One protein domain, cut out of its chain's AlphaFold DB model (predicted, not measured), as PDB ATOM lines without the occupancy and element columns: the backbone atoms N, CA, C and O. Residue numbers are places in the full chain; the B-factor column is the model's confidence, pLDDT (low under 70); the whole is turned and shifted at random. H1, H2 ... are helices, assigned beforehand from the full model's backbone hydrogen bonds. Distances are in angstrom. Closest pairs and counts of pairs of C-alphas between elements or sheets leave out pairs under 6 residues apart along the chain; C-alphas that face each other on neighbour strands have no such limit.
ATOM      1  N   ALA A   2      -7.820 -60.742 -33.409       53.31
ATOM      2  CA  ALA A   2      -7.596 -60.409 -34.832       53.31
ATOM      3  C   ALA A   2      -8.856 -60.377 -35.734       53.31
ATOM      4  O   ALA A   2      -8.941 -59.549 -36.637       53.31
ATOM      5  N   ILE A   3      -9.860 -61.226 -35.474       56.81
ATOM      6  CA  ILE A   3     -11.095 -61.288 -36.286       56.81
ATOM      7  C   ILE A   3     -11.913 -59.987 -36.175       56.81
ATOM      8  O   ILE A   3     -12.476 -59.522 -37.165       56.81
ATOM      9  N   PHE A   4     -11.924 -59.354 -34.996       66.12
ATOM     10  CA  PHE A   4     -12.657 -58.105 -34.776       66.12
ATOM     11  C   PHE A   4     -12.017 -56.932 -35.528       66.12
ATOM     12  O   PHE A   4     -12.731 -56.173 -36.178       66.12
ATOM     13  N   LEU A   5     -10.684 -56.836 -35.552       73.75
ATOM     14  CA  LEU A   5      -9.982 -55.759 -36.259       73.75
ATOM     15  C   LEU A   5     -10.244 -55.777 -37.771       73.75
ATOM     16  O   LEU A   5     -10.465 -54.728 -38.365       73.75
ATOM     17  N   ALA A   6     -10.283 -56.965 -38.385       83.44
ATOM     18  CA  ALA A   6     -10.547 -57.106 -39.817       83.44
ATOM     19  C   ALA A   6     -11.965 -56.648 -40.203       83.44
ATOM     20  O   ALA A   6     -12.152 -56.021 -41.246       83.44
ATOM     21  N   SER A   7     -12.963 -56.938 -39.360       87.56
ATOM     22  CA  SER A   7     -14.343 -56.485 -39.584       87.56
ATOM     23  C   SER A   7     -14.483 -54.966 -39.453       87.56
ATOM     24  O   SER A   7     -15.104 -54.330 -40.298       87.56
ATOM     25  N   VAL A   8     -13.819 -54.382 -38.452       90.31
ATOM     26  CA  VAL A   8     -13.827 -52.942 -38.184       90.31
ATOM     27  C   VAL A   8     -13.065 -52.183 -39.282       90.31
ATOM     28  O   VAL A   8     -13.542 -51.165 -39.770       90.31
ATOM     29  N   ALA A   9     -11.931 -52.701 -39.758       90.25
ATOM     30  CA  ALA A   9     -11.206 -52.121 -40.891       90.25
ATOM     31  C   ALA A   9     -12.046 -52.120 -42.180       90.25
ATOM     32  O   ALA A   9     -12.063 -51.141 -42.925       90.25
ATOM     33  N   ARG A  10     -12.766 -53.219 -42.441       93.19
ATOM     34  CA  ARG A  10     -13.643 -53.341 -43.611       93.19
ATOM     35  C   ARG A  10     -14.822 -52.369 -43.548       93.19
ATOM     36  O   ARG A  10     -15.160 -51.799 -44.579       93.19
ATOM     37  N   ASP A  11     -15.417 -52.176 -42.371       92.44
ATOM     38  CA  ASP A  11     -16.505 -51.209 -42.170       92.44
ATOM     39  C   ASP A  11     -16.051 -49.774 -42.473       92.44
ATOM     40  O   ASP A  11     -16.717 -49.055 -43.217       92.44
ATOM     41  N   LEU A  12     -14.861 -49.388 -41.997       93.44
ATOM     42  CA  LEU A  12     -14.282 -48.083 -42.314       93.44
ATOM     43  C   LEU A  12     -14.083 -47.905 -43.824       93.44
ATOM     44  O   LEU A  12     -14.516 -46.901 -44.387       93.44
ATOM     45  N   LEU A  13     -13.463 -48.885 -44.491       93.12
ATOM     46  CA  LEU A  13     -13.246 -48.831 -45.938       93.12
ATOM     47  C   LEU A  13     -14.564 -48.732 -46.706       93.12
ATOM     48  O   LEU A  13     -14.655 -47.955 -47.651       93.12
ATOM     49  N   PHE A  14     -15.593 -49.468 -46.288       93.50
ATOM     50  CA  PHE A  14     -16.912 -49.391 -46.907       93.50
ATOM     51  C   PHE A  14     -17.513 -47.983 -46.794       93.50
ATOM     52  O   PHE A  14     -18.069 -47.476 -47.765       93.50
ATOM     53  N   LYS A  15     -17.361 -47.321 -45.643       92.12
ATOM     54  CA  LYS A  15     -17.850 -45.952 -45.414       92.12
ATOM     55  C   LYS A  15     -17.026 -44.877 -46.136       92.12
ATOM     56  O   LYS A  15     -17.581 -43.861 -46.553       92.12
ATOM     57  N   MET A  16     -15.722 -45.095 -46.321       93.81
ATOM     58  CA  MET A  16     -14.841 -44.181 -47.063       93.81
ATOM     59  C   MET A  16     -14.984 -44.321 -48.583       93.81
ATOM     60  O   MET A  16     -14.946 -43.326 -49.303       93.81
ATOM     61  N   LEU A  17     -15.178 -45.543 -49.086       93.81
ATOM     62  CA  LEU A  17     -15.276 -45.856 -50.517       93.81
ATOM     63  C   LEU A  17     -16.715 -45.760 -51.047       93.81
ATOM     64  O   LEU A  17     -17.124 -46.519 -51.925       93.81
ATOM     65  N   GLN A  18     -17.489 -44.809 -50.526       94.31
ATOM     66  CA  GLN A  18     -18.793 -44.464 -51.084       94.31
ATOM     67  C   GLN A  18     -18.609 -43.618 -52.351       94.31
ATOM     68  O   GLN A  18     -17.864 -42.629 -52.364       94.31
ATOM     69  N   ILE A  19     -19.290 -44.032 -53.424       93.00
ATOM     70  CA  ILE A  19     -19.285 -43.330 -54.719       93.00
ATOM     71  C   ILE A  19     -19.972 -41.972 -54.573       93.00
ATOM     72  O   ILE A  19     -19.468 -40.966 -55.062       93.00
ATOM     73  N   ASP A  20     -21.106 -41.959 -53.875       94.25
ATOM     74  CA  ASP A  20     -21.850 -40.750 -53.552       94.25
ATOM     75  C   ASP A  20     -21.116 -39.976 -52.438       94.25
ATOM     76  O   ASP A  20     -20.955 -40.526 -51.341       94.25
ATOM     77  N   PRO A  21     -20.643 -38.741 -52.693       92.62
ATOM     78  CA  PRO A  21     -19.909 -37.959 -51.702       92.62
ATOM     79  C   PRO A  21     -20.770 -37.599 -50.490       92.62
ATOM     80  O   PRO A  21     -20.244 -37.572 -49.384       92.62
ATOM     81  N   GLU A  22     -22.081 -37.419 -50.664       92.81
ATOM     82  CA  GLU A  22     -23.000 -37.076 -49.567       92.81
ATOM     83  C   GLU A  22     -23.195 -38.243 -48.589       92.81
ATOM     84  O   GLU A  22     -23.562 -38.056 -47.433       92.81
ATOM     85  N   LYS A  23     -22.947 -39.475 -49.050       91.19
ATOM     86  CA  LYS A  23     -22.992 -40.688 -48.219       91.19
ATOM     87  C   LYS A  23     -21.623 -41.089 -47.678       91.19
ATOM     88  O   LYS A  23     -21.536 -42.043 -46.903       91.19
ATOM     89  N   ARG A  24     -20.552 -40.425 -48.118       96.44
ATOM     90  CA  ARG A  24     -19.190 -40.709 -47.675       96.44
ATOM     91  C   ARG A  24     -19.000 -40.172 -46.264       96.44
ATOM     92  O   ARG A  24     -19.376 -39.045 -45.969       96.44
ATOM     93  N   ILE A  25     -18.390 -40.985 -45.408       94.56
ATOM     94  CA  ILE A  25     -18.072 -40.592 -44.032       94.56
ATOM     95  C   ILE A  25     -17.235 -39.307 -43.998       94.56
ATOM     96  O   ILE A  25     -16.291 -39.157 -44.783       94.56
ATOM     97  N   SER A  26     -17.568 -38.396 -43.084       93.56
ATOM     98  CA  SER A  26     -16.784 -37.175 -42.878       93.56
ATOM     99  C   SER A  26     -15.474 -37.470 -42.143       93.56
ATOM    100  O   SER A  26     -15.294 -38.535 -41.547       93.56
ATOM    101  N   ILE A  27     -14.539 -36.518 -42.156       90.88
ATOM    102  CA  ILE A  27     -13.263 -36.677 -41.445       90.88
ATOM    103  C   ILE A  27     -13.516 -36.806 -39.934       90.88
ATOM    104  O   ILE A  27     -12.979 -37.718 -39.305       90.88
ATOM    105  N   ASP A  28     -14.402 -35.981 -39.367       89.56
ATOM    106  CA  ASP A  28     -14.761 -36.021 -37.942       89.56
ATOM    107  C   ASP A  28     -15.373 -37.363 -37.518       89.56
ATOM    108  O   ASP A  28     -15.201 -37.826 -36.390       89.56
ATOM    109  N   GLU A  29     -16.140 -38.001 -38.401       91.00
ATOM    110  CA  GLU A  29     -16.708 -39.330 -38.163       91.00
ATOM    111  C   GLU A  29     -15.669 -40.444 -38.337       91.00
ATOM    112  O   GLU A  29     -15.654 -41.396 -37.554       91.00
ATOM    113  N   ALA A  30     -14.780 -40.324 -39.326       91.38
ATOM    114  CA  ALA A  30     -13.723 -41.296 -39.587       91.38
ATOM    115  C   ALA A  30     -12.700 -41.353 -38.445       91.38
ATOM    116  O   ALA A  30     -12.265 -42.436 -38.061       91.38
ATOM    117  N   VAL A  31     -12.367 -40.204 -37.860       89.56
ATOM    118  CA  VAL A  31     -11.465 -40.098 -36.707       89.56
ATOM    119  C   VAL A  31     -12.027 -40.811 -35.475       89.56
ATOM    120  O   VAL A  31     -11.312 -41.549 -34.800       89.56
ATOM    121  N   ARG A  32     -13.337 -40.676 -35.232       89.62
ATOM    122  CA  ARG A  32     -14.050 -41.366 -34.142       89.62
ATOM    123  C   ARG A  32     -14.288 -42.853 -34.416       89.62
ATOM    124  O   ARG A  32     -14.804 -43.566 -33.554       89.62
ATOM    125  N   HIS A  33     -13.942 -43.347 -35.606       91.94
ATOM    126  CA  HIS A  33     -14.151 -44.741 -35.959       91.94
ATOM    127  C   HIS A  33     -13.266 -45.658 -35.095       91.94
ATOM    128  O   HIS A  33     -12.068 -45.393 -34.977       91.94
ATOM    129  N   PRO A  34     -13.775 -46.794 -34.567       89.44
ATOM    130  CA  PRO A  34     -13.014 -47.676 -33.673       89.44
ATOM    131  C   PRO A  34     -11.674 -48.174 -34.236       89.44
ATOM    132  O   PRO A  34     -10.784 -48.547 -33.478       89.44
ATOM    133  N   TYR A  35     -11.525 -48.178 -35.564       89.00
ATOM    134  CA  TYR A  35     -10.261 -48.496 -36.236       89.00
ATOM    135  C   TYR A  35      -9.192 -47.402 -36.085       89.00
ATOM    136  O   TYR A  35      -8.030 -47.710 -35.841       89.00
ATOM    137  N   VAL A  36      -9.577 -46.135 -36.268       87.31
ATOM    138  CA  VAL A  36      -8.663 -44.978 -36.283       87.31
ATOM    139  C   VAL A  36      -8.428 -44.468 -34.867       87.31
ATOM    140  O   VAL A  36      -7.301 -44.131 -34.516       87.31
ATOM    141  N   ASN A  37      -9.462 -44.524 -34.026       87.25
ATOM    142  CA  ASN A  37      -9.431 -44.063 -32.643       87.25
ATOM    143  C   ASN A  37      -8.345 -44.738 -31.783       87.25
ATOM    144  O   ASN A  37      -7.938 -44.187 -30.770       87.25
ATOM    145  N   LEU A  38      -7.841 -45.914 -32.180       85.44
ATOM    146  CA  LEU A  38      -6.720 -46.572 -31.499       85.44
ATOM    147  C   LEU A  38      -5.431 -45.733 -31.520       85.44
ATOM    148  O   LEU A  38      -4.622 -45.823 -30.599       85.44
ATOM    149  N   TRP A  39      -5.241 -44.945 -32.574       84.25
ATOM    150  CA  TRP A  39      -4.051 -44.120 -32.791       84.25
ATOM    151  C   TRP A  39      -4.333 -42.631 -32.616       84.25
ATOM    152  O   TRP A  39      -3.420 -41.820 -32.734       84.25
ATOM    153  N   PHE A  40      -5.592 -42.278 -32.365       87.31
ATOM    154  CA  PHE A  40      -6.018 -40.900 -32.260       87.31
ATOM    155  C   PHE A  40      -5.476 -40.246 -30.987       87.31
ATOM    156  O   PHE A  40      -5.501 -40.841 -29.908       87.31
ATOM    157  N   ARG A  41      -4.986 -39.014 -31.133       86.81
ATOM    158  CA  ARG A  41      -4.452 -38.179 -30.057       86.81
ATOM    159  C   ARG A  41      -5.099 -36.807 -30.141       86.81
ATOM    160  O   ARG A  41      -4.943 -36.113 -31.147       86.81
ATOM    161  N   ASP A  42      -5.806 -36.417 -29.086       84.06
ATOM    162  CA  ASP A  42      -6.500 -35.128 -29.023       84.06
ATOM    163  C   ASP A  42      -5.535 -33.947 -29.181       84.06
ATOM    164  O   ASP A  42      -5.911 -32.908 -29.727       84.06
ATOM    165  N   GLU A  43      -4.282 -34.102 -28.740       84.81
ATOM    166  CA  GLU A  43      -3.266 -33.057 -28.856       84.81
ATOM    167  C   GLU A  43      -2.852 -32.796 -30.307       84.81
ATOM    168  O   GLU A  43      -2.535 -31.661 -30.645       84.81
ATOM    169  N   GLU A  44      -2.869 -33.821 -31.168       83.38
ATOM    170  CA  GLU A  44      -2.544 -33.694 -32.598       83.38
ATOM    171  C   GLU A  44      -3.737 -33.178 -33.412       83.38
ATOM    172  O   GLU A  44      -3.561 -32.502 -34.424       83.38
ATOM    173  N   TRP A  45      -4.958 -33.470 -32.962       84.38
ATOM    174  CA  TRP A  45      -6.184 -33.059 -33.644       84.38
ATOM    175  C   TRP A  45      -6.547 -31.593 -33.405       84.38
ATOM    176  O   TRP A  45      -6.964 -30.896 -34.326       84.38
ATOM    177  N   ASN A  46      -6.369 -31.114 -32.172       83.38
ATOM    178  CA  ASN A  46      -6.770 -29.766 -31.766       83.38
ATOM    179  C   ASN A  46      -5.654 -28.721 -31.942       83.38
ATOM    180  O   ASN A  46      -5.710 -27.645 -31.341       83.38
ATOM    181  N   VAL A  47      -4.626 -29.022 -32.743       83.94
ATOM    182  CA  VAL A  47      -3.543 -28.075 -33.032       83.94
ATOM    183  C   VAL A  47      -4.130 -26.848 -33.741       83.94
ATOM    184  O   VAL A  47      -4.914 -27.001 -34.685       83.94
ATOM    185  N   PRO A  48      -3.771 -25.619 -33.318       83.44
ATOM    186  CA  PRO A  48      -4.221 -24.418 -33.997       83.44
ATOM    187  C   PRO A  48      -3.787 -24.463 -35.458       83.44
ATOM    188  O   PRO A  48      -2.654 -24.815 -35.794       83.44
ATOM    189  N   LEU A  49      -4.717 -24.104 -36.332       77.75
ATOM    190  CA  LEU A  49      -4.468 -24.122 -37.762       77.75
ATOM    191  C   LEU A  49      -3.321 -23.149 -38.098       77.75
ATOM    192  O   LEU A  49      -3.257 -22.075 -37.493       77.75
ATOM    193  N   PRO A  50      -2.434 -23.491 -39.052       81.31
ATOM    194  CA  PRO A  50      -1.329 -22.618 -39.433       81.31
ATOM    195  C   PRO A  50      -1.831 -21.239 -39.866       81.31
ATOM    196  O   PRO A  50      -2.905 -21.125 -40.448       81.31
ATOM    197  N   GLU A  51      -1.038 -20.197 -39.632       74.88
ATOM    198  CA  GLU A  51      -1.375 -18.834 -40.067       74.88
ATOM    199  C   GLU A  51      -1.371 -18.715 -41.603       74.88
ATOM    200  O   GLU A  51      -2.226 -18.059 -42.194       74.88
ATOM    201  N   ASN A  52      -0.478 -19.454 -42.266       75.19
ATOM    202  CA  ASN A  52      -0.360 -19.524 -43.725       75.19
ATOM    203  C   ASN A  52      -1.350 -20.542 -44.324       75.19
ATOM    204  O   ASN A  52      -0.956 -21.568 -44.880       75.19
ATOM    205  N   ARG A  53      -2.651 -20.293 -44.164       79.25
ATOM    206  CA  ARG A  53      -3.701 -21.130 -44.763       79.25
ATOM    207  C   ARG A  53      -3.818 -20.879 -46.259       79.25
ATOM    208  O   ARG A  53      -3.601 -19.772 -46.740       79.25
ATOM    209  N   TYR A  54      -4.224 -21.923 -46.975       82.88
ATOM    210  CA  TYR A  54      -4.707 -21.767 -48.337       82.88
ATOM    211  C   TYR A  54      -5.927 -20.836 -48.337       82.88
ATOM    212  O   TYR A  54      -6.900 -21.081 -47.617       82.88
ATOM    213  N   ASP A  55      -5.845 -19.776 -49.137       85.44
ATOM    214  CA  ASP A  55      -6.937 -18.851 -49.408       85.44
ATOM    215  C   ASP A  55      -7.469 -19.126 -50.814       85.44
ATOM    216  O   ASP A  55      -6.775 -18.895 -51.804       85.44
ATOM    217  N   ALA A  56      -8.710 -19.607 -50.894       85.62
ATOM    218  CA  ALA A  56      -9.372 -19.922 -52.157       85.62
ATOM    219  C   ALA A  56      -9.529 -18.697 -53.068       85.62
ATOM    220  O   ALA A  56      -9.666 -18.849 -54.280       85.62
ATOM    221  N   ASN A  57      -9.485 -17.481 -52.512       85.75
ATOM    222  CA  ASN A  57      -9.536 -16.270 -53.320       85.75
ATOM    223  C   ASN A  57      -8.310 -16.134 -54.222       85.75
ATOM    224  O   ASN A  57      -8.459 -15.599 -55.313       85.75
ATOM    225  N   ASN A  58      -7.140 -16.650 -53.820       85.19
ATOM    226  CA  ASN A  58      -5.913 -16.570 -54.620       85.19
ATOM    227  C   ASN A  58      -6.055 -17.262 -55.980       85.19
ATOM    228  O   ASN A  58      -5.498 -16.780 -56.962       85.19
ATOM    229  N   ASP A  59      -6.833 -18.342 -56.047       83.38
ATOM    230  CA  ASP A  59      -7.059 -19.099 -57.283       83.38
ATOM    231  C   ASP A  59      -7.992 -18.369 -58.258       83.38
ATOM    232  O   ASP A  59      -8.041 -18.696 -59.441       83.38
ATOM    233  N   LEU A  60      -8.730 -17.370 -57.769       86.44
ATOM    234  CA  LEU A  60      -9.616 -16.532 -58.573       86.44
ATOM    235  C   LEU A  60      -8.906 -15.283 -59.117       86.44
ATOM    236  O   LEU A  60      -9.499 -14.548 -59.908       86.44
ATOM    237  N   ILE A  61      -7.669 -15.002 -58.684       88.56
ATOM    238  CA  ILE A  61      -6.932 -13.804 -59.096       88.56
ATOM    239  C   ILE A  61      -6.134 -14.090 -60.369       88.56
ATOM    240  O   ILE A  61      -5.117 -14.779 -60.345       88.56
ATOM    241  N   ASP A  62      -6.521 -13.453 -61.472       87.25
ATOM    242  CA  ASP A  62      -5.711 -13.431 -62.690       87.25
ATOM    243  C   ASP A  62      -4.658 -12.315 -62.625       87.25
ATOM    244  O   ASP A  62      -4.936 -11.138 -62.870       87.25
ATOM    245  N   LEU A  63      -3.415 -12.690 -62.305       86.94
ATOM    246  CA  LEU A  63      -2.248 -11.804 -62.362       86.94
ATOM    247  C   LEU A  63      -1.333 -12.156 -63.546       86.94
ATOM    248  O   LEU A  63      -1.210 -13.325 -63.921       86.94
ATOM    249  N   PRO A  64      -0.610 -11.174 -64.118       91.00
ATOM    250  CA  PRO A  64       0.436 -11.461 -65.091       91.00
ATOM    251  C   PRO A  64       1.592 -12.238 -64.441       91.00
ATOM    252  O   PRO A  64       1.894 -12.087 -63.256       91.00
ATOM    253  N   ILE A  65       2.304 -13.029 -65.249       90.88
ATOM    254  CA  ILE A  65       3.403 -13.909 -64.801       90.88
ATOM    255  C   ILE A  65       4.485 -13.147 -64.015       90.88
ATOM    256  O   ILE A  65       5.061 -13.682 -63.068       90.88
ATOM    257  N   SER A  66       4.762 -11.892 -64.379       90.75
ATOM    258  CA  SER A  66       5.728 -11.045 -63.670       90.75
ATOM    259  C   SER A  66       5.349 -10.822 -62.205       90.75
ATOM    260  O   SER A  66       6.211 -10.919 -61.337       90.75
ATOM    261  N   SER A  67       4.066 -10.580 -61.930       89.19
ATOM    262  CA  SER A  67       3.553 -10.353 -60.578       89.19
ATOM    263  C   SER A  67       3.540 -11.643 -59.760       89.19
ATOM    264  O   SER A  67       3.946 -11.633 -58.601       89.19
ATOM    265  N   TRP A  68       3.190 -12.780 -60.372       88.81
ATOM    266  CA  TRP A  68       3.316 -14.091 -59.723       88.81
ATOM    267  C   TRP A  68       4.756 -14.409 -59.316       88.81
ATOM    268  O   TRP A  68       4.997 -14.906 -58.216       88.81
ATOM    269  N   LYS A  69       5.729 -14.089 -60.180       92.25
ATOM    270  CA  LYS A  69       7.153 -14.290 -59.887       92.25
ATOM    271  C   LYS A  69       7.611 -13.462 -58.687       92.25
ATOM    272  O   LYS A  69       8.392 -13.955 -57.878       92.25
ATOM    273  N   GLU A  70       7.136 -12.224 -58.574       93.25
ATOM    274  CA  GLU A  70       7.445 -11.353 -57.440       93.25
ATOM    275  C   GLU A  70       6.828 -11.876 -56.135       93.25
ATOM    276  O   GLU A  70       7.535 -11.978 -55.133       93.25
ATOM    277  N   LEU A  71       5.554 -12.284 -56.158       90.19
ATOM    278  CA  LEU A  71       4.875 -12.882 -55.003       90.19
ATOM    279  C   LEU A  71       5.585 -14.153 -54.521       90.19
ATOM    280  O   LEU A  71       5.861 -14.288 -53.331       90.19
ATOM    281  N   LEU A  72       5.952 -15.046 -55.445       90.62
ATOM    282  CA  LEU A  72       6.696 -16.262 -55.123       90.62
ATOM    283  C   LEU A  72       8.073 -15.942 -54.531       90.62
ATOM    284  O   LEU A  72       8.474 -16.540 -53.535       90.62
ATOM    285  N   PHE A  73       8.805 -14.997 -55.125       93.81
ATOM    286  CA  PHE A  73      10.124 -14.612 -54.627       93.81
ATOM    287  C   PHE A  73      10.050 -14.020 -53.215       93.81
ATOM    288  O   PHE A  73      10.862 -14.369 -52.357       93.81
ATOM    289  N   LYS A  74       9.053 -13.165 -52.961       92.50
ATOM    290  CA  LYS A  74       8.787 -12.600 -51.635       92.50
ATOM    291  C   LYS A  74       8.490 -13.695 -50.610       92.50
ATOM    292  O   LYS A  74       9.017 -13.639 -49.502       92.50
ATOM    293  N   GLU A  75       7.699 -14.695 -50.988       89.75
ATOM    294  CA  GLU A  75       7.355 -15.814 -50.112       89.75
ATOM    295  C   GLU A  75       8.577 -16.670 -49.753       89.75
ATOM    296  O   GLU A  75       8.819 -16.950 -48.581       89.75
ATOM    297  N   VAL A  76       9.411 -17.004 -50.744       91.81
ATOM    298  CA  VAL A  76      10.664 -17.743 -50.519       91.81
ATOM    299  C   VAL A  76      11.589 -16.978 -49.573       91.81
ATOM    300  O   VAL A  76      12.132 -17.571 -48.642       91.81
ATOM    301  N   LYS A  77      11.736 -15.661 -49.763       91.81
ATOM    302  CA  LYS A  77      12.565 -14.817 -48.891       91.81
ATOM    303  C   LYS A  77      12.057 -14.786 -47.452       91.81
ATOM    304  O   LYS A  77      12.847 -14.987 -46.533       91.81
ATOM    305  N   ARG A  78      10.745 -14.627 -47.260       88.12
ATOM    306  CA  ARG A  78      10.105 -14.706 -45.939       88.12
ATOM    307  C   ARG A  78      10.401 -16.042 -45.253       88.12
ATOM    308  O   ARG A  78      10.796 -16.061 -44.089       88.12
ATOM    309  N   CYS A  79      10.277 -17.155 -45.978       85.94
ATOM    310  CA  CYS A  79      10.645 -18.465 -45.447       85.94
ATOM    311  C   CYS A  79      12.127 -18.521 -45.040       85.94
ATOM    312  O   CYS A  79      12.417 -18.968 -43.934       85.94
ATOM    313  N   GLU A  80      13.067 -18.072 -45.875       87.94
ATOM    314  CA  GLU A  80      14.504 -18.076 -45.539       87.94
ATOM    315  C   GLU A  80      14.815 -17.305 -44.241       87.94
ATOM    316  O   GLU A  80      15.606 -17.767 -43.411       87.94
ATOM    317  N   GLU A  81      14.164 -16.161 -44.031       86.94
ATOM    318  CA  GLU A  81      14.325 -15.322 -42.836       86.94
ATOM    319  C   GLU A  81      13.784 -16.005 -41.569       86.94
ATOM    320  O   GLU A  81      14.454 -16.033 -40.528       86.94
ATOM    321  N   GLU A  82      12.602 -16.622 -41.655       82.00
ATOM    322  CA  GLU A  82      12.018 -17.381 -40.545       82.00
ATOM    323  C   GLU A  82      12.859 -18.606 -40.164       82.00
ATOM    324  O   GLU A  82      13.037 -18.894 -38.978       82.00
ATOM    325  N   HIS A  83      13.385 -19.337 -41.153       76.44
ATOM    326  CA  HIS A  83      14.249 -20.495 -40.910       76.44
ATOM    327  C   HIS A  83      15.588 -20.074 -40.293       76.44
ATOM    328  O   HIS A  83      16.057 -20.717 -39.352       76.44
ATOM    329  N   SER A  84      16.170 -18.961 -40.751       74.38
ATOM    330  CA  SER A  84      17.396 -18.408 -40.159       74.38
ATOM    331  C   SER A  84      17.184 -18.017 -38.691       74.38
ATOM    332  O   SER A  84      17.987 -18.371 -37.831       74.38
ATOM    333  N   SER A  85      16.051 -17.380 -38.381       64.75
ATOM    334  CA  SER A  85      15.701 -16.949 -37.020       64.75
ATOM    335  C   SER A  85      15.453 -18.117 -36.052       64.75
ATOM    336  O   SER A  85      15.737 -18.014 -34.854       64.75
ATOM    337  N   LYS A  86      14.925 -19.242 -36.548       61.56
ATOM    338  CA  LYS A  86      14.692 -20.459 -35.751       61.56
ATOM    339  C   LYS A  86      16.003 -21.190 -35.429       61.56
ATOM    340  O   LYS A  86      16.176 -21.606 -34.285       61.56
ATOM    341  N   ASN A  87      16.946 -21.256 -36.376       59.34
ATOM    342  CA  ASN A  87      18.265 -21.866 -36.154       59.34
ATOM    343  C   ASN A  87      19.106 -21.100 -35.116       59.34
ATOM    344  O   ASN A  87      19.686 -21.708 -34.219       59.34
ATOM    345  N   THR A  88      19.110 -19.764 -35.152       57.69
ATOM    346  CA  THR A  88      19.859 -18.973 -34.158       57.69
ATOM    347  C   THR A  88      19.305 -19.143 -32.737       57.69
ATOM    348  O   THR A  88      20.071 -19.192 -31.777       57.69
ATOM    349  N   ASN A  89      17.984 -19.290 -32.579       54.84
ATOM    350  CA  ASN A  89      17.376 -19.537 -31.267       54.84
ATOM    351  C   ASN A  89      17.695 -20.938 -30.718       54.84
ATOM    352  O   ASN A  89      17.934 -21.070 -29.516       54.84
ATOM    353  N   SER A  90      17.755 -21.979 -31.560       55.66
ATOM    354  CA  SER A  90      18.194 -23.309 -31.107       55.66
ATOM    355  C   SER A  90      19.655 -23.321 -30.653       55.66
ATOM    356  O   SER A  90      19.979 -23.996 -29.675       55.66
ATOM    357  N   ASP A  91      20.521 -22.530 -31.287       55.19
ATOM    358  CA  ASP A  91      21.937 -22.441 -30.914       55.19
ATOM    359  C   ASP A  91      22.148 -21.714 -29.573       55.19
ATOM    360  O   ASP A  91      23.036 -22.077 -28.801       55.19
ATOM    361  N   ILE A  92      21.311 -20.724 -29.243       58.41
ATOM    362  CA  ILE A  92      21.358 -20.026 -27.945       58.41
ATOM    363  C   ILE A  92      20.869 -20.937 -26.805       58.41
ATOM    364  O   ILE A  92      21.478 -20.971 -25.731       58.41
ATOM    365  N   ILE A  93      19.794 -21.701 -27.032       56.88
ATOM    366  CA  ILE A  93      19.209 -22.598 -26.021       56.88
ATOM    367  C   ILE A  93      20.136 -23.791 -25.738       56.88
ATOM    368  O   ILE A  93      20.286 -24.188 -24.582       56.88
ATOM    369  N   ASN A  94      20.802 -24.336 -26.761       57.25
ATOM    370  CA  ASN A  94      21.716 -25.471 -26.602       57.25
ATOM    371  C   ASN A  94      23.062 -25.092 -25.956       57.25
ATOM    372  O   ASN A  94      23.677 -25.943 -25.323       57.25
ATOM    373  N   ASN A  95      23.496 -23.829 -26.057       56.16
ATOM    374  CA  ASN A  95      24.734 -23.334 -25.438       56.16
ATOM    375  C   ASN A  95      24.559 -22.799 -23.998       56.16
ATOM    376  O   ASN A  95      25.530 -22.341 -23.402       56.16
ATOM    377  N   SER A  96      23.344 -22.836 -23.434       52.09
ATOM    378  CA  SER A  96      23.057 -22.422 -22.043       52.09
ATOM    379  C   SER A  96      22.866 -23.600 -21.068       52.09
ATOM    380  O   SER A  96      22.283 -23.416 -19.998       52.09
TER     381      SER A  96
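AT A GLANCE: This is residues 2 to 96 of the 97 residues of the protein "Bm9347" of Brugia malayi (UniProt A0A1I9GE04). This is an open, strung-out chain with no common core: helix H1 and the chain that folds back to bring short H2 near it make one end, and the long helix H5 stands free at the other. A winding stretch with the short helices H3 and H4 joins the two ends. The printed part has 95 residues with five named helices, H1 to H5 in order, and no named strand; the class is all helix. The whole is extended, with a radius of gyration of the C-alphas of 21.9 A, and flat, spanning 54 by 50 by 19 A.

IN THESE COORDINATES: Find C-alpha 2 at (-7.596, -60.409, -34.832); from there H1, residues 2 to 16, runs 21.6 A. Next look for H2 at residues 27 to 31, H3 at residues 42 to 45 and H4 at residues 56 to 60. H5, residues 65 to 94, starts at C-alpha 65 (3.403, -13.909, -64.801) and runs 43.9 A to C-alpha 94 (21.716, -25.471, -26.602).

HOW THE PARTS SIT: Look first at H1 and H2, which are close but not clearly touching: their closest C-alphas, those of Leu 12 and Ala 30, are 7.3 A apart. H3 is apart from H2, H4 is apart from H3, and H5 is apart from H4. H1 and H5 are apart too. Every O i to N i+4 pair is within hydrogen-bond range in H1, H2 and H5; H4 has 0 of 1, but 2 of 2 O i to N i+3 pairs, and H3 is too short for an i+4 pair.

THE WHOLE: The two C-alphas farthest apart, those of Ile 3 and Ser 66, are 59.6 A apart. Residues 46 to 96 stand free. The printed part has no cut, and no link is long; H4 to H5 is tight. Expect pLDDT under 70 at residues 2 to 4 and 85 to 96.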